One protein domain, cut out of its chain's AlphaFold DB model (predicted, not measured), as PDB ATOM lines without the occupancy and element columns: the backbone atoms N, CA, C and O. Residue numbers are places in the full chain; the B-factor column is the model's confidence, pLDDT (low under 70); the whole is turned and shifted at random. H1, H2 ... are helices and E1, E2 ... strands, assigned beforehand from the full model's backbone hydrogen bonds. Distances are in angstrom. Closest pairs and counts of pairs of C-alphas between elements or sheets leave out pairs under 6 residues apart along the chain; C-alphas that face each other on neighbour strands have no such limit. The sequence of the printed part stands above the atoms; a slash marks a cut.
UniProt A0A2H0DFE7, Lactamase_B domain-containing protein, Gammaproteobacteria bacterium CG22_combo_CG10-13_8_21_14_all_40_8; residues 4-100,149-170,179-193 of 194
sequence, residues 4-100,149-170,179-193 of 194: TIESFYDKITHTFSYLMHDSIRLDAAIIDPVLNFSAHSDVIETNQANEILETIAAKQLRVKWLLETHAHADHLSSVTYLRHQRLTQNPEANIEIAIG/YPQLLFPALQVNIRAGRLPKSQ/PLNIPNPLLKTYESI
ATOM      1  N   THR A   4      28.501 -26.376  23.953       94.56
ATOM      2  CA  THR A   4      27.108 -25.993  24.188       94.56
ATOM      3  C   THR A   4      26.970 -25.557  25.638       94.56
ATOM      4  O   THR A   4      27.624 -26.121  26.515       94.56
ATOM      5  N   ILE A   5      26.160 -24.526  25.875       95.44
ATOM      6  CA  ILE A   5      25.849 -24.020  27.211       95.44
ATOM      7  C   ILE A   5      24.336 -24.041  27.370       95.44
ATOM      8  O   ILE A   5      23.617 -23.468  26.554       95.44
ATOM      9  N   GLU A   6      23.878 -24.685  28.434       96.50
ATOM     10  CA  GLU A   6      22.487 -24.681  28.875       96.50
ATOM     11  C   GLU A   6      22.401 -23.960  30.215       96.50
ATOM     12  O   GLU A   6      23.266 -24.135  31.073       96.50
ATOM     13  N   SER A   7      21.381 -23.120  30.379       96.94
ATOM     14  CA  SER A   7      21.175 -22.311  31.580       96.94
ATOM     15  C   SER A   7      19.926 -22.760  32.325       96.94
ATOM     16  O   SER A   7      18.869 -22.889  31.708       96.94
ATOM     17  N   PHE A   8      20.033 -22.893  33.641       97.25
ATOM     18  CA  PHE A   8      18.947 -23.258  34.547       97.25
ATOM     19  C   PHE A   8      18.713 -22.089  35.494       97.25
ATOM     20  O   PHE A   8      19.641 -21.637  36.162       97.25
ATOM     21  N   TYR A   9      17.492 -21.566  35.525       94.62
ATOM     22  CA  TYR A   9      17.165 -20.365  36.288       94.62
ATOM     23  C   TYR A   9      16.365 -20.716  37.539       94.62
ATOM     24  O   TYR A   9      15.266 -21.267  37.440       94.62
ATOM     25  N   ASP A  10      16.897 -20.372  38.712       92.31
ATOM     26  CA  ASP A  10      16.154 -20.457  39.964       92.31
ATOM     27  C   ASP A  10      15.355 -19.172  40.194       92.31
ATOM     28  O   ASP A  10      15.903 -18.074  40.278       92.31
ATOM     29  N   LYS A  11      14.034 -19.306  40.308       88.88
ATOM     30  CA  LYS A  11      13.137 -18.153  40.468       88.88
ATOM     31  C   LYS A  11      13.151 -17.561  41.877       88.88
ATOM     32  O   LYS A  11      12.666 -16.446  42.034       88.88
ATOM     33  N   ILE A  12      13.618 -18.307  42.877       86.50
ATOM     34  CA  ILE A  12      13.590 -17.895  44.284       86.50
ATOM     35  C   ILE A  12      14.825 -17.048  44.590       86.50
ATOM     36  O   ILE A  12      14.709 -15.975  45.175       86.50
ATOM     37  N   THR A  13      15.999 -17.513  44.171       87.56
ATOM     38  CA  THR A  13      17.289 -16.868  44.431       87.56
ATOM     39  C   THR A  13      17.757 -16.002  43.263       87.56
ATOM     40  O   THR A  13      18.738 -15.277  43.392       87.56
ATOM     41  N   HIS A  14      17.045 -16.044  42.128       90.69
ATOM     42  CA  HIS A  14      17.413 -15.372  40.877       90.69
ATOM     43  C   HIS A  14      18.777 -15.816  40.318       90.69
ATOM     44  O   HIS A  14      19.398 -15.101  39.528       90.69
ATOM     45  N   THR A  15      19.232 -17.006  40.708       90.88
ATOM     46  CA  THR A  15      20.515 -17.579  40.299       90.88
ATOM     47  C   THR A  15      20.383 -18.279  38.948       90.88
ATOM     48  O   THR A  15      19.406 -18.987  38.688       90.88
ATOM     49  N   PHE A  16      21.394 -18.116  38.096       94.56
ATOM     50  CA  PHE A  16      21.568 -18.928  36.897       94.56
ATOM     51  C   PHE A  16      22.681 -19.948  37.116       94.56
ATOM     52  O   PHE A  16      23.829 -19.567  37.332       94.56
ATOM     53  N   SER A  17      22.339 -21.222  36.980       96.94
ATOM     54  CA  SER A  17      23.291 -22.329  36.905       96.94
ATOM     55  C   SER A  17      23.562 -22.659  35.444       96.94
ATOM     56  O   SER A  17      22.669 -22.524  34.601       96.94
ATOM     57  N   TYR A  18      24.758 -23.147  35.125       97.38
ATOM     58  CA  TYR A  18      25.119 -23.484  33.747       97.38
ATOM     59  C   TYR A  18      25.628 -24.914  33.615       97.38
ATOM     60  O   TYR A  18      26.461 -25.363  34.397       97.38
ATOM     61  N   LEU A  19      25.179 -25.609  32.573       97.62
ATOM     62  CA  LEU A  19      25.769 -26.854  32.089       97.62
ATOM     63  C   LEU A  19      26.506 -26.551  30.787       97.62
ATOM     64  O   LEU A  19      25.889 -26.299  29.754       97.62
ATOM     65  N   MET A  20      27.833 -26.570  30.842       96.50
ATOM     66  CA  MET A  20      28.692 -26.438  29.672       96.50
ATOM     67  C   MET A  20      29.187 -27.819  29.259       96.50
ATOM     68  O   MET A  20      29.678 -28.569  30.099       96.50
ATOM     69  N   HIS A  21      29.112 -28.160  27.975       96.06
ATOM     70  CA  HIS A  21      29.614 -29.447  27.499       96.06
ATOM     71  C   HIS A  21      30.229 -29.390  26.098       96.06
ATOM     72  O   HIS A  21      29.856 -28.570  25.258       96.06
ATOM     73  N   ASP A  22      31.176 -30.292  25.844       94.25
ATOM     74  CA  ASP A  22      31.751 -30.547  24.519       94.25
ATOM     75  C   ASP A  22      30.778 -31.428  23.715       94.25
ATOM     76  O   ASP A  22      30.389 -32.505  24.170       94.25
ATOM     77  N   SER A  23      30.364 -30.985  22.523       88.06
ATOM     78  CA  SER A  23      29.365 -31.707  21.715       88.06
ATOM     79  C   SER A  23      29.891 -33.008  21.088       88.06
ATOM     80  O   SER A  23      29.097 -33.802  20.595       88.06
ATOM     81  N   ILE A  24      31.209 -33.222  21.072       89.00
ATOM     82  CA  ILE A  24      31.863 -34.397  20.480       89.00
ATOM     83  C   ILE A  24      32.334 -35.342  21.583       89.00
ATOM     84  O   ILE A  24      32.040 -36.535  21.559       89.00
ATOM     85  N   ARG A  25      33.085 -34.819  22.558       90.44
ATOM     86  CA  ARG A  25      33.610 -35.624  23.663       90.44
ATOM     87  C   ARG A  25      32.540 -35.956  24.683       90.44
ATOM     88  O   ARG A  25      32.701 -36.968  25.350       90.44
ATOM     89  N   LEU A  26      31.478 -35.159  24.796       93.00
ATOM     90  CA  LEU A  26      30.445 -35.280  25.831       93.00
ATOM     91  C   LEU A  26      30.964 -35.026  27.253       93.00
ATOM     92  O   LEU A  26      30.262 -35.315  28.217       93.00
ATOM     93  N   ASP A  27      32.179 -34.493  27.409       94.94
ATOM     94  CA  ASP A  27      32.654 -34.039  28.714       94.94
ATOM     95  C   ASP A  27      31.930 -32.742  29.093       94.94
ATOM     96  O   ASP A  27      31.701 -31.878  28.241       94.94
ATOM     97  N   ALA A  28      31.560 -32.622  30.365       95.81
ATOM     98  CA  ALA A  28      30.725 -31.541  30.867       95.81
ATOM     99  C   ALA A  28      31.253 -30.933  32.172       95.81
ATOM    100  O   ALA A  28      31.869 -31.611  33.004       95.81
ATOM    101  N   ALA A  29      30.951 -29.653  32.349       95.88
ATOM    102  CA  ALA A  29      31.137 -28.885  33.565       95.88
ATOM    103  C   ALA A  29      29.792 -28.284  33.989       95.88
ATOM    104  O   ALA A  29      29.040 -27.789  33.148       95.88
ATOM    105  N   ILE A  30      29.500 -28.324  35.284       97.06
ATOM    106  CA  ILE A  30      28.360 -27.619  35.880       97.06
ATOM    107  C   ILE A  30      28.912 -26.424  36.651       97.06
ATOM    108  O   ILE A  30      29.915 -26.579  37.342       97.06
ATOM    109  N   ILE A  31      28.280 -25.261  36.529       95.50
ATOM    110  CA  ILE A  31      28.714 -24.000  37.139       95.50
ATOM    111  C   ILE A  31      27.578 -23.442  37.998       95.50
ATOM    112  O   ILE A  31      26.446 -23.375  37.514       95.50
ATOM    113  N   ASP A  32      27.904 -23.049  39.231       95.12
ATOM    114  CA  ASP A  32      27.020 -22.424  40.230       95.12
ATOM    115  C   ASP A  32      25.683 -23.160  40.462       95.12
ATOM    116  O   ASP A  32      24.625 -22.535  40.406       95.12
ATOM    117  N   PRO A  33      25.669 -24.493  40.674       96.25
ATOM    118  CA  PRO A  33      24.416 -25.229  40.755       96.25
ATOM    119  C   PRO A  33      23.674 -24.995  42.078       96.25
ATOM    120  O   PRO A  33      24.238 -25.139  43.164       96.25
ATOM    121  N   VAL A  34      22.364 -24.751  41.995       96.38
ATOM    122  CA  VAL A  34      21.523 -24.440  43.161       96.38
ATOM    123  C   VAL A  34      20.983 -25.702  43.837       96.38
ATOM    124  O   VAL A  34      20.525 -26.648  43.190       96.38
ATOM    125  N   LEU A  35      21.023 -25.710  45.166       95.44
ATOM    126  CA  LEU A  35      20.225 -26.539  46.060       95.44
ATOM    127  C   LEU A  35      19.069 -25.674  46.566       95.44
ATOM    128  O   LEU A  35      19.282 -24.715  47.309       95.44
ATOM    129  N   ASN A  36      17.849 -25.990  46.140       93.69
ATOM    130  CA  ASN A  36      16.687 -25.169  46.456       93.69
ATOM    131  C   ASN A  36      16.439 -25.186  47.976       93.69
ATOM    132  O   ASN A  36      16.378 -26.251  48.591       93.69
ATOM    133  N   PHE A  37      16.295 -24.008  48.586       90.56
ATOM    134  CA  PHE A  37      16.025 -23.860  50.017       90.56
ATOM    135  C   PHE A  37      15.007 -22.749  50.265       90.56
ATOM    136  O   PHE A  37      15.154 -21.636  49.760       90.56
ATOM    137  N   SER A  38      13.995 -23.046  51.078       85.25
ATOM    138  CA  SER A  38      12.988 -22.078  51.511       85.25
ATOM    139  C   SER A  38      13.182 -21.734  52.983       85.25
ATOM    140  O   SER A  38      12.889 -22.546  53.857       85.25
ATOM    141  N   ALA A  39      13.586 -20.493  53.268       79.88
ATOM    142  CA  ALA A  39      13.687 -19.980  54.639       79.88
ATOM    143  C   ALA A  39      12.325 -19.810  55.344       79.88
ATOM    144  O   ALA A  39      12.288 -19.530  56.535       79.88
ATOM    145  N   HIS A  40      11.206 -19.939  54.620       81.38
ATOM    146  CA  HIS A  40       9.862 -19.861  55.206       81.38
ATOM    147  C   HIS A  40       9.361 -21.215  55.715       81.38
ATOM    148  O   HIS A  40       8.552 -21.258  56.637       81.38
ATOM    149  N   SER A  41       9.788 -22.310  55.083       84.00
ATOM    150  CA  SER A  41       9.326 -23.668  55.393       84.00
ATOM    151  C   SER A  41      10.433 -24.582  55.918       84.00
ATOM    152  O   SER A  41      10.146 -25.721  56.269       84.00
ATOM    153  N   ASP A  42      11.680 -24.104  55.956       85.12
ATOM    154  CA  ASP A  42      12.877 -24.854  56.349       85.12
ATOM    155  C   ASP A  42      13.099 -26.141  55.530       85.12
ATOM    156  O   ASP A  42      13.726 -27.100  55.984       85.12
ATOM    157  N   VAL A  43      12.594 -26.161  54.291       87.69
ATOM    158  CA  VAL A  43      12.683 -27.311  53.384       87.69
ATOM    159  C   VAL A  43      13.828 -27.125  52.395       87.69
ATOM    160  O   VAL A  43      13.985 -26.059  51.792       87.69
ATOM    161  N   ILE A  44      14.597 -28.200  52.212       89.75
ATOM    162  CA  ILE A  44      15.538 -28.366  51.106       89.75
ATOM    163  C   ILE A  44      14.867 -29.196  50.015       89.75
ATOM    164  O   ILE A  44      14.360 -30.287  50.280       89.75
ATOM    165  N   GLU A  45      14.930 -28.704  48.785       93.06
ATOM    166  CA  GLU A  45      14.465 -29.396  47.590       93.06
ATOM    167  C   GLU A  45      15.610 -29.532  46.579       93.06
ATOM    168  O   GLU A  45      16.630 -28.846  46.647       93.06
ATOM    169  N   THR A  46      15.458 -30.453  45.630       94.94
ATOM    170  CA  THR A  46      16.501 -30.780  44.638       94.94
ATOM    171  C   THR A  46      16.037 -30.532  43.207       94.94
ATOM    172  O   THR A  46      16.621 -31.071  42.275       94.94
ATOM    173  N   ASN A  47      14.997 -29.716  43.022       94.19
ATOM    174  CA  ASN A  47      14.300 -29.550  41.746       94.19
ATOM    175  C   ASN A  47      15.257 -29.138  40.619       94.19
ATOM    176  O   ASN A  47      15.359 -29.848  39.622       94.19
ATOM    177  N   GLN A  48      16.024 -28.056  40.804       95.38
ATOM    178  CA  GLN A  48      16.951 -27.591  39.767       95.38
ATOM    179  C   GLN A  48      18.129 -28.561  39.574       95.38
ATOM    180  O   GLN A  48      18.535 -28.849  38.450       95.38
ATOM    181  N   ALA A  49      18.669 -29.109  40.665       96.19
ATOM    182  CA  ALA A  49      19.749 -30.089  40.582       96.19
ATOM    183  C   ALA A  49      19.319 -31.351  39.809       96.19
ATOM    184  O   ALA A  49      20.108 -31.904  39.043       96.19
ATOM    185  N   ASN A  50      18.069 -31.788  39.972       96.56
ATOM    186  CA  ASN A  50      17.511 -32.919  39.237       96.56
ATOM    187  C   ASN A  50      17.282 -32.578  37.762       96.56
ATOM    188  O   ASN A  50      17.622 -33.397  36.917       96.56
ATOM    189  N   GLU A  51      16.832 -31.366  37.434       97.12
ATOM    190  CA  GLU A  51      16.712 -30.899  36.043       97.12
ATOM    191  C   GLU A  51      18.067 -30.949  35.301       97.12
ATOM    192  O   GLU A  51      18.169 -31.420  34.161       97.12
ATOM    193  N   ILE A  52      19.149 -30.551  35.982       97.50
ATOM    194  CA  ILE A  52      20.521 -30.671  35.464       97.50
ATOM    195  C   ILE A  52      20.895 -32.149  35.254       97.50
ATOM    196  O   ILE A  52      21.435 -32.510  34.204       97.50
ATOM    197  N   LEU A  53      20.605 -33.026  36.227       96.81
ATOM    198  CA  LEU A  53      20.889 -34.466  36.131       96.81
ATOM    199  C   LEU A  53      20.111 -35.144  34.996       96.81
ATOM    200  O   LEU A  53      20.678 -35.979  34.287       96.81
ATOM    201  N   GLU A  54      18.848 -34.777  34.800       97.06
ATOM    202  CA  GLU A  54      18.001 -35.263  33.707       97.06
ATOM    203  C   GLU A  54      18.571 -34.850  32.348       97.06
ATOM    204  O   GLU A  54      18.703 -35.688  31.454       97.06
ATOM    205  N   THR A  55      19.014 -33.597  32.216       96.75
ATOM    206  CA  THR A  55      19.664 -33.096  30.993       96.75
ATOM    207  C   THR A  55      20.960 -33.857  30.692       96.75
ATOM    208  O   THR A  55      21.198 -34.284  29.558       96.75
ATOM    209  N   ILE A  56      21.782 -34.099  31.718       96.00
ATOM    210  CA  ILE A  56      23.014 -34.893  31.616       96.00
ATOM    211  C   ILE A  56      22.716 -36.320  31.163       96.00
ATOM    212  O   ILE A  56      23.428 -36.844  30.304       96.00
ATOM    213  N   ALA A  57      21.681 -36.948  31.721       95.19
ATOM    214  CA  ALA A  57      21.288 -38.306  31.370       95.19
ATOM    215  C   ALA A  57      20.775 -38.386  29.925       95.19
ATOM    216  O   ALA A  57      21.242 -39.230  29.158       95.19
ATOM    217  N   ALA A  58      19.886 -37.469  29.530       96.12
ATOM    218  CA  ALA A  58      19.320 -37.406  28.183       96.12
ATOM    219  C   ALA A  58      20.399 -37.249  27.100       96.12
ATOM    220  O   ALA A  58      20.284 -37.816  26.014       96.12
ATOM    221  N   LYS A  59      21.470 -36.510  27.410       95.31
ATOM    222  CA  LYS A  59      22.587 -36.235  26.494       95.31
ATOM    223  C   LYS A  59      23.808 -37.129  26.713       95.31
ATOM    224  O   LYS A  59      24.820 -36.946  26.042       95.31
ATOM    225  N   GLN A  60      23.720 -38.088  27.637       94.69
ATOM    226  CA  GLN A  60      24.792 -39.029  27.984       94.69
ATOM    227  C   GLN A  60      26.121 -38.334  28.343       94.69
ATOM    228  O   GLN A  60      27.208 -38.799  27.996       94.69
ATOM    229  N   LEU A  61      26.036 -37.202  29.047       95.25
ATOM    230  CA  LEU A  61      27.196 -36.372  29.356       95.25
ATOM    231  C   LEU A  61      28.032 -36.946  30.508       95.25
ATOM    232  O   LEU A  61      27.539 -37.477  31.513       95.25
ATOM    233  N   ARG A  62      29.347 -36.768  30.395       94.19
ATOM    234  CA  ARG A  62      30.334 -37.114  31.414       94.19
ATOM    235  C   ARG A  62      30.741 -35.862  32.170       94.19
ATOM    236  O   ARG A  62      31.593 -35.100  31.727       94.19
ATOM    237  N   VAL A  63      30.147 -35.667  33.340       94.94
ATOM    238  CA  VAL A  63      30.546 -34.583  34.239       94.94
ATOM    239  C   VAL A  63      31.976 -34.831  34.711       94.94
ATOM    240  O   VAL A  63      32.268 -35.890  35.264       94.94
ATOM    241  N   LYS A  64      32.847 -33.854  34.476       93.12
ATOM    242  CA  LYS A  64      34.233 -33.820  34.960       93.12
ATOM    243  C   LYS A  64      34.434 -32.756  36.026       93.12
ATOM    244  O   LYS A  64      35.230 -32.959  36.935       93.12
ATOM    245  N   TRP A  65      33.680 -31.663  35.928       91.25
ATOM    246  CA  TRP A  65      33.874 -30.483  36.755       91.25
ATOM    247  C   TRP A  65      32.561 -30.011  37.371       91.25
ATOM    248  O   TRP A  65      31.543 -29.889  36.687       91.25
ATOM    249  N   LEU A  66      32.610 -29.726  38.664       89.94
ATOM    250  CA  LEU A  66      31.602 -28.983  39.406       89.94
ATOM    251  C   LEU A  66      32.277 -27.697  39.874       89.94
ATOM    252  O   LEU A  66      33.201 -27.736  40.685       89.94
ATOM    253  N   LEU A  67      31.874 -26.581  39.291       89.31
ATOM    254  CA  LEU A  67      32.544 -25.302  39.424       89.31
ATOM    255  C   LEU A  67      31.667 -24.335  40.205       89.31
ATOM    256  O   LEU A  67      30.475 -24.221  39.943       89.31
ATOM    257  N   GLU A  68      32.290 -23.611  41.120       83.31
ATOM    258  CA  GLU A  68      31.693 -22.474  41.809       83.31
ATOM    259  C   GLU A  68      32.472 -21.210  41.456       83.31
ATOM    260  O   GLU A  68      33.706 -21.168  41.515       83.31
ATOM    261  N   THR A  69      31.769 -20.150  41.093       84.31
ATOM    262  CA  THR A  69      32.395 -18.862  40.802       84.31
ATOM    263  C   THR A  69      32.857 -18.179  42.086       84.31
ATOM    264  O   THR A  69      33.926 -17.565  42.102       84.31
ATOM    265  N   HIS A  70      32.088 -18.317  43.171       80.81
ATOM    266  CA  HIS A  70      32.371 -17.753  44.489       80.81
ATOM    267  C   HIS A  70      31.579 -18.466  45.598       80.81
ATOM    268  O   HIS A  70      30.768 -19.348  45.335       80.81
ATOM    269  N   ALA A  71      31.816 -18.097  46.862       76.81
ATOM    270  CA  ALA A  71      30.910 -18.477  47.944       76.81
ATOM    271  C   ALA A  71      29.641 -17.627  47.860       76.81
ATOM    272  O   ALA A  71      29.655 -16.446  48.209       76.81
ATOM    273  N   HIS A  72      28.553 -18.246  47.412       85.62
ATOM    274  CA  HIS A  72      27.265 -17.575  47.273       85.62
ATOM    275  C   HIS A  72      26.653 -17.253  48.637       85.62
ATOM    276  O   HIS A  72      26.742 -18.050  49.578       85.62
ATOM    277  N   ALA A  73      26.022 -16.086  48.731       85.62
ATOM    278  CA  ALA A  73      25.287 -15.614  49.912       85.62
ATOM    279  C   ALA A  73      23.761 -15.622  49.688       85.62
ATOM    280  O   ALA A  73      22.980 -15.377  50.604       85.62
ATOM    281  N   ASP A  74      23.345 -15.877  48.457       86.38
ATOM    282  CA  ASP A  74      21.983 -15.766  47.945       86.38
ATOM    283  C   ASP A  74      21.310 -17.127  47.737       86.38
ATOM    284  O   ASP A  74      20.084 -17.183  47.729       86.38
ATOM    285  N   HIS A  75      22.074 -18.219  47.632       91.81
ATOM    286  CA  HIS A  75      21.555 -19.577  47.451       91.81
ATOM    287  C   HIS A  75      22.459 -20.637  48.091       91.81
ATOM    288  O   HIS A  75      23.631 -20.390  48.363       91.81
ATOM    289  N   LEU A  76      21.929 -21.840  48.331       92.81
ATOM    290  CA  LEU A  76      22.734 -22.993  48.746       92.81
ATOM    291  C   LEU A  76      23.252 -23.716  47.503       92.81
ATOM    292  O   LEU A  76      22.506 -23.900  46.551       92.81
ATOM    293  N   SER A  77      24.496 -24.176  47.528       91.12
ATOM    294  CA  SER A  77      25.101 -24.949  46.443       91.12
ATOM    295  C   SER A  77      24.685 -26.422  46.482       91.12
ATOM    296  O   SER A  77      24.725 -27.068  47.536       91.12
ATOM    297  N   SER A  78      24.358 -26.996  45.320       94.50
ATOM    298  CA  SER A  78      24.076 -28.430  45.159       94.50
ATOM    299  C   SER A  78      25.274 -29.264  44.694       94.50
ATOM    300  O   SER A  78      25.103 -30.457  44.428       94.50
ATOM    301  N   VAL A  79      26.504 -28.728  44.661       90.12
ATOM    302  CA  VAL A  79      27.691 -29.479  44.179       90.12
ATOM    303  C   VAL A  79      27.922 -30.795  44.926       90.12
ATOM    304  O   VAL A  79      28.229 -31.812  44.305       90.12
ATOM    305  N   THR A  80      27.719 -30.827  46.249       86.75
ATOM    306  CA  THR A  80      27.843 -32.071  47.030       86.75
ATOM    307  C   THR A  80      26.767 -33.088  46.642       86.75
ATOM    308  O   THR A  80      27.077 -34.270  46.475       86.75
ATOM    309  N   TYR A  81      25.523 -32.639  46.460       92.19
ATOM    310  CA  TYR A  81      24.415 -33.496  46.038       92.19
ATOM    311  C   TYR A  81      24.666 -34.080  44.641       92.19
ATOM    312  O   TYR A  81      24.628 -35.297  44.459       92.19
ATOM    313  N   LEU A  82      25.014 -33.225  43.676       91.06
ATOM    314  CA  LEU A  82      25.299 -33.616  42.295       91.06
ATOM    315  C   LEU A  82      26.468 -34.600  42.217       91.06
ATOM    316  O   LEU A  82      26.355 -35.638  41.563       91.06
ATOM    317  N   ARG A  83      27.569 -34.332  42.932       89.06
ATOM    318  CA  ARG A  83      28.712 -35.252  42.985       89.06
ATOM    319  C   ARG A  83      28.302 -36.620  43.517       89.06
ATOM    320  O   ARG A  83      28.654 -37.629  42.912       89.06
ATOM    321  N   HIS A  84      27.554 -36.660  44.618       89.44
ATOM    322  CA  HIS A  84      27.103 -37.913  45.215       89.44
ATOM    323  C   HIS A  84      26.214 -38.715  44.255       89.44
ATOM    324  O   HIS A  84      26.444 -39.909  44.062       89.44
ATOM    325  N   GLN A  85      25.237 -38.069  43.611       92.12
ATOM    326  CA  GLN A  85      24.363 -38.726  42.634       92.12
ATOM    327  C   GLN A  85      25.164 -39.306  41.463       92.12
ATOM    328  O   GLN A  85      24.980 -40.465  41.086       92.12
ATOM    329  N   ARG A  86      26.118 -38.539  40.921       88.50
ATOM    330  CA  ARG A  86      26.953 -39.000  39.804       88.50
ATOM    331  C   ARG A  86      27.886 -40.143  40.199       88.50
ATOM    332  O   ARG A  86      27.993 -41.094  39.434       88.50
ATOM    333  N   LEU A  87      28.497 -40.097  41.385       79.50
ATOM    334  CA  LEU A  87      29.339 -41.188  41.893       79.50
ATOM    335  C   LEU A  87      28.531 -42.442  42.252       79.50
ATOM    336  O   LEU A  87      29.033 -43.548  42.108       79.50
ATOM    337  N   THR A  88      27.267 -42.294  42.657       86.25
ATOM    338  CA  THR A  88      26.364 -43.443  42.852       86.25
ATOM    339  C   THR A  88      26.087 -44.155  41.523       86.25
ATOM    340  O   THR A  88      26.020 -45.379  41.476       86.25
ATOM    341  N   GLN A  89      25.952 -43.397  40.429       84.50
ATOM    342  CA  GLN A  89      25.709 -43.937  39.086       84.50
ATOM    343  C   GLN A  89      26.985 -44.453  38.400       84.50
ATOM    344  O   GLN A  89      26.920 -45.387  37.605       84.50
ATOM    345  N   ASN A  90      28.136 -43.833  38.667       86.56
ATOM    346  CA  ASN A  90      29.437 -44.226  38.134       86.56
ATOM    347  C   ASN A  90      30.535 -43.992  39.192       86.56
ATOM    348  O   ASN A  90      31.125 -42.907  39.221       86.56
ATOM    349  N   PRO A  91      30.823 -44.992  40.046       87.25
ATOM    350  CA  PRO A  91      31.795 -44.862  41.137       87.25
ATOM    351  C   PRO A  91      33.221 -44.523  40.685       87.25
ATOM    352  O   PRO A  91      33.951 -43.863  41.417       87.25
ATOM    353  N   GLU A  92      33.595 -44.916  39.466       86.38
ATOM    354  CA  GLU A  92      34.921 -44.676  38.879       86.38
ATOM    355  C   GLU A  92      35.043 -43.288  38.220       86.38
ATOM    356  O   GLU A  92      36.081 -42.932  37.655       86.38
ATOM    357  N   ALA A  93      33.974 -42.482  38.231       83.25
ATOM    358  CA  ALA A  93      34.003 -41.153  37.640       83.25
ATOM    359  C   ALA A  93      34.945 -40.226  38.422       83.25
ATOM    360  O   ALA A  93      34.687 -39.865  39.568       83.25
ATOM    361  N   ASN A  94      36.003 -39.752  37.761       85.75
ATOM    362  CA  ASN A  94      36.800 -38.650  38.285       85.75
ATOM    363  C   ASN A  94      36.042 -37.323  38.096       85.75
ATOM    364  O   ASN A  94      35.972 -36.811  36.974       85.75
ATOM    365  N   ILE A  95      35.442 -36.827  39.183       87.44
ATOM    366  CA  ILE A  95      34.697 -35.565  39.245       87.44
ATOM    367  C   ILE A  95      35.406 -34.631  40.219       87.44
ATOM    368  O   ILE A  95      35.463 -34.898  41.426       87.44
ATOM    369  N   GLU A  96      35.892 -33.517  39.693       84.50
ATOM    370  CA  GLU A  96      36.592 -32.491  40.451       84.50
ATOM    371  C   GLU A  96      35.626 -31.369  40.840       84.50
ATOM    372  O   GLU A  96      34.772 -30.954  40.053       84.50
ATOM    373  N   ILE A  97      35.747 -30.894  42.082       81.12
ATOM    374  CA  ILE A  97      35.071 -29.682  42.547       81.12
ATOM    375  C   ILE A  97      36.128 -28.590  42.582       81.12
ATOM    376  O   ILE A  97      37.143 -28.756  43.260       81.12
ATOM    377  N   ALA A  98      35.883 -27.492  41.883       75.00
ATOM    378  CA  ALA A  98      36.754 -26.332  41.915       75.00
ATOM    379  C   ALA A  98      35.941 -25.075  42.196       75.00
ATOM    380  O   ALA A  98      34.763 -24.972  41.869       75.00
ATOM    381  N   ILE A  99      36.591 -24.113  42.825       71.69
ATOM    382  CA  ILE A  99      36.009 -22.823  43.150       71.69
ATOM    383  C   ILE A  99      37.082 -21.754  42.941       71.69
ATOM    384  O   ILE A  99      38.273 -22.045  43.082       71.69
ATOM    385  N   GLY A 100      36.685 -20.545  42.540       69.12
ATOM    386  CA  GLY A 100      37.629 -19.455  42.280       69.12
ATOM    387  C   GLY A 100      38.584 -19.226  43.459       69.12
ATOM    388  O   GLY A 100      38.158 -19.268  44.606       69.12
ATOM    389  N   TYR A 149      20.347  -6.884  53.755       80.62
ATOM    390  CA  TYR A 149      21.080  -8.145  53.681       80.62
ATOM    391  C   TYR A 149      20.302  -9.186  52.859       80.62
ATOM    392  O   TYR A 149      19.073  -9.250  52.970       80.62
ATOM    393  N   PRO A 150      20.991 -10.042  52.078       84.38
ATOM    394  CA  PRO A 150      20.347 -11.157  51.397       84.38
ATOM    395  C   PRO A 150      19.591 -12.047  52.383       84.38
ATOM    396  O   PRO A 150      20.103 -12.380  53.453       84.38
ATOM    397  N   GLN A 151      18.392 -12.487  52.001       85.88
ATOM    398  CA  GLN A 151      17.545 -13.322  52.859       85.88
ATOM    399  C   GLN A 151      18.243 -14.622  53.283       85.88
ATOM    400  O   GLN A 151      18.076 -15.083  54.411       85.88
ATOM    401  N   LEU A 152      19.039 -15.206  52.382       88.62
ATOM    402  CA  LEU A 152      19.733 -16.472  52.602       88.62
ATOM    403  C   LEU A 152      21.186 -16.311  53.060       88.62
ATOM    404  O   LEU A 152      21.895 -17.312  53.111       88.62
ATOM    405  N   LEU A 153      21.608 -15.111  53.480       87.75
ATOM    406  CA  LEU A 153      23.000 -14.824  53.837       87.75
ATOM    407  C   LEU A 153      23.596 -15.868  54.794       87.75
ATOM    408  O   LEU A 153      24.592 -16.512  54.476       87.75
ATOM    409  N   PHE A 154      22.980 -16.082  55.959       88.06
ATOM    410  CA  PHE A 154      23.514 -17.032  56.940       88.06
ATOM    411  C   PHE A 154      23.363 -18.506  56.527       88.06
ATOM    412  O   PHE A 154      24.328 -19.254  56.712       88.06
ATOM    413  N   PRO A 155      22.209 -18.965  55.997       89.12
ATOM    414  CA  PRO A 155      22.075 -20.317  55.451       89.12
ATOM    415  C   PRO A 155      23.109 -20.654  54.370       89.12
ATOM    416  O   PRO A 155      23.823 -21.651  54.494       89.12
ATOM    417  N   ALA A 156      23.216 -19.807  53.346       87.81
ATOM    418  CA  ALA A 156      24.078 -20.010  52.189       87.81
ATOM    419  C   ALA A 156      25.547 -20.078  52.605       87.81
ATOM    420  O   ALA A 156      26.231 -21.058  52.311       87.81
ATOM    421  N   LEU A 157      26.013 -19.112  53.402       85.62
ATOM    422  CA  LEU A 157      27.399 -19.078  53.865       85.62
ATOM    423  C   LEU A 157      27.796 -20.329  54.662       85.62
ATOM    424  O   LEU A 157      28.867 -20.893  54.436       85.62
ATOM    425  N   GLN A 158      26.927 -20.816  55.554       85.38
ATOM    426  CA  GLN A 158      27.207 -22.022  56.342       85.38
ATOM    427  C   GLN A 158      27.350 -23.286  55.480       85.38
ATOM    428  O   GLN A 158      28.093 -24.198  55.855       85.38
ATOM    429  N   VAL A 159      26.644 -23.368  54.357       82.75
ATOM    430  CA  VAL A 159      26.639 -24.546  53.478       82.75
ATOM    431  C   VAL A 159      27.734 -24.446  52.413       82.75
ATOM    432  O   VAL A 159      28.498 -25.392  52.205       82.75
ATOM    433  N   ASN A 160      27.879 -23.282  51.783       83.62
ATOM    434  CA  ASN A 160      28.730 -23.091  50.608       83.62
ATOM    435  C   ASN A 160      30.218 -23.073  50.957       83.62
ATOM    436  O   ASN A 160      31.017 -23.678  50.246       83.62
ATOM    437  N   ILE A 161      30.593 -22.519  52.116       75.38
ATOM    438  CA  ILE A 161      31.974 -22.592  52.637       75.38
ATOM    439  C   ILE A 161      32.428 -24.042  52.845       75.38
ATOM    440  O   ILE A 161      33.621 -24.337  52.779       75.38
ATOM    441  N   ARG A 162      31.480 -24.965  53.045       75.25
ATOM    442  CA  ARG A 162      31.716 -26.409  53.190       75.25
ATOM    443  C   ARG A 162      31.529 -27.170  51.875       75.25
ATOM    444  O   ARG A 162      31.263 -28.373  51.911       75.25
ATOM    445  N   ALA A 163      31.656 -26.490  50.734       74.19
ATOM    446  CA  ALA A 163      31.448 -27.040  49.393       74.19
ATOM    447  C   ALA A 163      30.060 -27.691  49.220       74.19
ATOM    448  O   ALA A 163      29.936 -28.814  48.726       74.19
ATOM    449  N   GLY A 164      29.005 -27.031  49.704       74.38
ATOM    450  CA  GLY A 164      27.626 -27.521  49.591       74.38
ATOM    451  C   GLY A 164      27.252 -28.607  50.609       74.38
ATOM    452  O   GLY A 164      26.181 -29.203  50.514       74.38
ATOM    453  N   ARG A 165      28.121 -28.916  51.582       79.12
ATOM    454  CA  ARG A 165      27.803 -29.880  52.645       79.12
ATOM    455  C   ARG A 165      26.953 -29.220  53.721       79.12
ATOM    456  O   ARG A 165      27.359 -28.234  54.336       79.12
ATOM    457  N   LEU A 166      25.810 -29.832  54.007       84.56
ATOM    458  CA  LEU A 166      24.977 -29.449  55.142       84.56
ATOM    459  C   LEU A 166      25.705 -29.697  56.477       84.56
ATOM    460  O   LEU A 166      26.572 -30.579  56.556       84.56
ATOM    461  N   PRO A 167      25.355 -28.951  57.544       83.38
ATOM    462  CA  PRO A 167      25.809 -29.257  58.893       83.38
ATOM    463  C   PRO A 167      25.541 -30.718  59.268       83.38
ATOM    464  O   PRO A 167      24.563 -31.331  58.842       83.38
ATOM    465  N   LYS A 168      26.418 -31.292  60.095       80.44
ATOM    466  CA  LYS A 168      26.236 -32.667  60.567       80.44
ATOM    467  C   LYS A 168      24.916 -32.768  61.330       80.44
ATOM    468  O   LYS A 168      24.697 -32.020  62.282       80.44
ATOM    469  N   SER A 169      24.075 -33.722  60.941       86.81
ATOM    470  CA  SER A 169      22.816 -33.954  61.633       86.81
ATOM    471  C   SER A 169      23.050 -34.520  63.035       86.81
ATOM    472  O   SER A 169      23.928 -35.357  63.267       86.81
ATOM    473  N   GLN A 170      22.245 -34.060  63.988       79.06
ATOM    474  CA  GLN A 170      22.131 -34.634  65.323       79.06
ATOM    475  C   GLN A 170      20.715 -35.190  65.464       79.06
ATOM    476  O   GLN A 170      19.740 -34.470  65.274       79.06
ATOM    477  N   PRO A 179      23.215 -15.944  63.798       81.69
ATOM    478  CA  PRO A 179      23.838 -15.121  64.820       81.69
ATOM    479  C   PRO A 179      22.855 -14.042  65.280       81.69
ATOM    480  O   PRO A 179      22.167 -13.417  64.475       81.69
ATOM    481  N   LEU A 180      22.798 -13.826  66.591       80.44
ATOM    482  CA  LEU A 180      21.972 -12.789  67.194       80.44
ATOM    483  C   LEU A 180      22.857 -11.607  67.575       80.44
ATOM    484  O   LEU A 180      23.831 -11.770  68.309       80.44
ATOM    485  N   ASN A 181      22.496 -10.413  67.113       79.75
ATOM    486  CA  ASN A 181      23.111  -9.182  67.592       79.75
ATOM    487  C   ASN A 181      22.405  -8.741  68.883       79.75
ATOM    488  O   ASN A 181      21.356  -8.095  68.840       79.75
ATOM    489  N   ILE A 182      22.948  -9.153  70.028       81.56
ATOM    490  CA  ILE A 182      22.378  -8.870  71.348       81.56
ATOM    491  C   ILE A 182      23.028  -7.594  71.902       81.56
ATOM    492  O   ILE A 182      24.247  -7.571  72.079       81.56
ATOM    493  N   PRO A 183      22.262  -6.538  72.238       86.31
ATOM    494  CA  PRO A 183      22.818  -5.351  72.879       86.31
ATOM    495  C   PRO A 183      23.540  -5.697  74.190       86.31
ATOM    496  O   PRO A 183      23.008  -6.441  75.013       86.31
ATOM    497  N   ASN A 184      24.713  -5.098  74.426       83.75
ATOM    498  CA  ASN A 184      25.560  -5.379  75.596       83.75
ATOM    499  C   ASN A 184      24.830  -5.400  76.958       83.75
ATOM    500  O   ASN A 184      25.125  -6.284  77.763       83.75
ATOM    501  N   PRO A 185      23.886  -4.484  77.265       88.50
ATOM    502  CA  PRO A 185      23.144  -4.548  78.527       88.50
ATOM    503  C   PRO A 185      22.301  -5.825  78.668       88.50
ATOM    504  O   PRO A 185      22.229  -6.411  79.748       88.50
ATOM    505  N   LEU A 186      21.691  -6.277  77.569       86.75
ATOM    506  CA  LEU A 186      20.875  -7.486  77.542       86.75
ATOM    507  C   LEU A 186      21.756  -8.732  77.655       86.75
ATOM    508  O   LEU A 186      21.442  -9.621  78.438       86.75
ATOM    509  N   LEU A 187      22.890  -8.752  76.948       86.88
ATOM    510  CA  LEU A 187      23.850  -9.854  77.010       86.88
ATOM    511  C   LEU A 187      24.333 -10.094  78.449       86.88
ATOM    512  O   LEU A 187      24.180 -11.197  78.966       86.88
ATOM    513  N   LYS A 188      24.783  -9.034  79.137       85.31
ATOM    514  CA  LYS A 188      25.219  -9.108  80.544       85.31
ATOM    515  C   LYS A 188      24.127  -9.619  81.484       85.31
ATOM    516  O   LYS A 188      24.420 -10.325  82.441       85.31
ATOM    517  N   THR A 189      22.870  -9.256  81.218       87.88
ATOM    518  CA  THR A 189      21.727  -9.721  82.015       87.88
ATOM    519  C   THR A 189      21.584 -11.238  81.910       87.88
ATOM    520  O   THR A 189      21.504 -11.910  82.935       87.88
ATOM    521  N   TYR A 190      21.616 -11.784  80.691       84.50
ATOM    522  CA  TYR A 190      21.503 -13.228  80.469       84.50
ATOM    523  C   TYR A 190      22.729 -14.013  80.951       84.50
ATOM    524  O   TYR A 190      22.567 -15.122  81.448       84.50
ATOM    525  N   GLU A 191      23.931 -13.443  80.861       87.69
ATOM    526  CA  GLU A 191      25.152 -14.073  81.385       87.69
ATOM    527  C   GLU A 191      25.161 -14.159  82.919       87.69
ATOM    528  O   GLU A 191      25.745 -15.080  83.474       87.69
ATOM    529  N   SER A 192      24.497 -13.231  83.619       84.31
ATOM    530  CA  SER A 192      24.458 -13.211  85.093       84.31
ATOM    531  C   SER A 192      23.516 -14.237  85.737       84.31
ATOM    532  O   SER A 192      23.570 -14.429  86.951       84.31
ATOM    533  N   ILE A 193      22.637 -14.860  84.945       87.19
ATOM    534  CA  ILE A 193      21.618 -15.822  85.404       87.19
ATOM    535  C   ILE A 193      21.900 -17.270  84.960       87.19
ATOM    536  O   ILE A 193      21.073 -18.145  85.218       87.19
TER     537      ILE A 193
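AT A GLANCE: This is residues 4 to 100, 149 to 170 and 179 to 193 of the 194 residues of the protein "Lactamase_B domain-containing protein" of Gammaproteobacteria bacterium CG22_combo_CG10-13_8_21_14_all_40_8 (UniProt A0A2H0DFE7). A strongly twisted sheet of five strands has two helices, H1 and H2, over one of its faces and no named helix over the other; the small hairpin E4 and E5 continues from strand E3 beyond the sheet's end. The short helix H3 lies at that same end of the body, and residues 180 to 193, which include the short helix H4, stick out far beyond it as a detached arm that makes much of the length. The printed part has 134 residues with four named helices and seven named strands, in the order E1 E2 E3 E4 E5 H1 E6 H2 E7 H3 H4; the class is mixed, helices and strands. The large sheet runs E1 E2 E3 E6 E7 and is mixed, while E4 and E5 form an antiparallel sheet of two. The whole is loose, with a radius of gyration of the C-alphas of 18.1 A, and spans 67 by 30 by 28 A.

IN THESE COORDINATES: E1 is residues 4 to 9, 16.6 A long, with C-alpha 4 at (27.108, -25.993, 24.188). E2 is residues 16 to 22, 19.8 A, and E3 is residues 27 to 31, 13.7 A. E4 is residues 34 to 38, 12.2 A, and E5 is residues 43 to 45, 6.4 A. H1, residues 47 to 58, is 16.5 A long and begins with C-alpha 47 at (14.300, -29.550, 41.746). E6 is residues 62 to 68, 18.0 A; H2 is residues 79 to 89, 15.5 A; E7 is residues 96 to 99, 10.1 A. H3 is residues 153 to 160, 10.6 A. H4 is residues 184 to 191, 10.5 A, with C-alpha 191 at (25.152, -14.073, 81.385).

HOW THE PARTS SIT: E1, E2 and E3 form a meander, each strand the antiparallel neighbour of the one before. In the hairpin E1 and E2, N 6 and O 19 are 2.9 A apart, within hydrogen-bond range; in the hairpin E2 and E3, N 20 and O 29 are 2.9 A apart. E3 and E6 are parallel, with N 30 and O 65 at 2.9 A. E6 and the edge strand E7 are parallel too, with N 66 and O 96 at 2.8 A. E6, H2 and E7 form a strand-helix-strand unit, two parallel neighbour strands with a helix between, and its crossover is right-handed. H1 and H2 lie on the same face of the sheet, which gives two layers, a sheet with helices on one face. H1 is over E2 and E3 at a height over the sheet of 8.6 A and runs along the strands, at 10 degrees to E3 on the local plane. H2 is over E6 at a height over the sheet of 10.1 A and runs along the strands, at 9 degrees to E6 on the local plane. H1, with residues 49 to 53 alone, and H2 only just touch, with 3 pairs of C-alphas within 8 A; the closest are those of Ala 49 and Leu 82, 6.8 A apart. Their lines stand at a steep tilt of 38 degrees, the same way. E3 runs on into E4 across a break of 2 residues, at 35 degrees. In the hairpin E4 and E5, N 45 and O 36 are 2.9 A apart. Residues 34 to 35 of E4 also pair, antiparallel, with residues 76 to 77. The closest C-alphas of E4 and H1 are those of Val 34 and Ala 49, 6.5 A apart. H3 and H4 are not on the five-stranded sheet and touch no helix. In H1, H2, H3 and H4 every O i to N i+4 pair is within hydrogen-bond range.

THE WHOLE: The C-alphas of Ile 24 and Ser 192, the two farthest apart, are 68.4 A from each other. Residues 180 to 193 stand free; without them the body spans 48 by 30 by 27 A. Residues 101 to 148 are not printed, and C-alphas 100 and 149 are 23.1 A apart; residues 171 to 178 are not printed, and C-alphas 170 and 179 are 19.6 A apart. Of the links that are printed whole, none is long. The mean pLDDT of the printed part is 88.7, and one residue, Gly 100, is under 70.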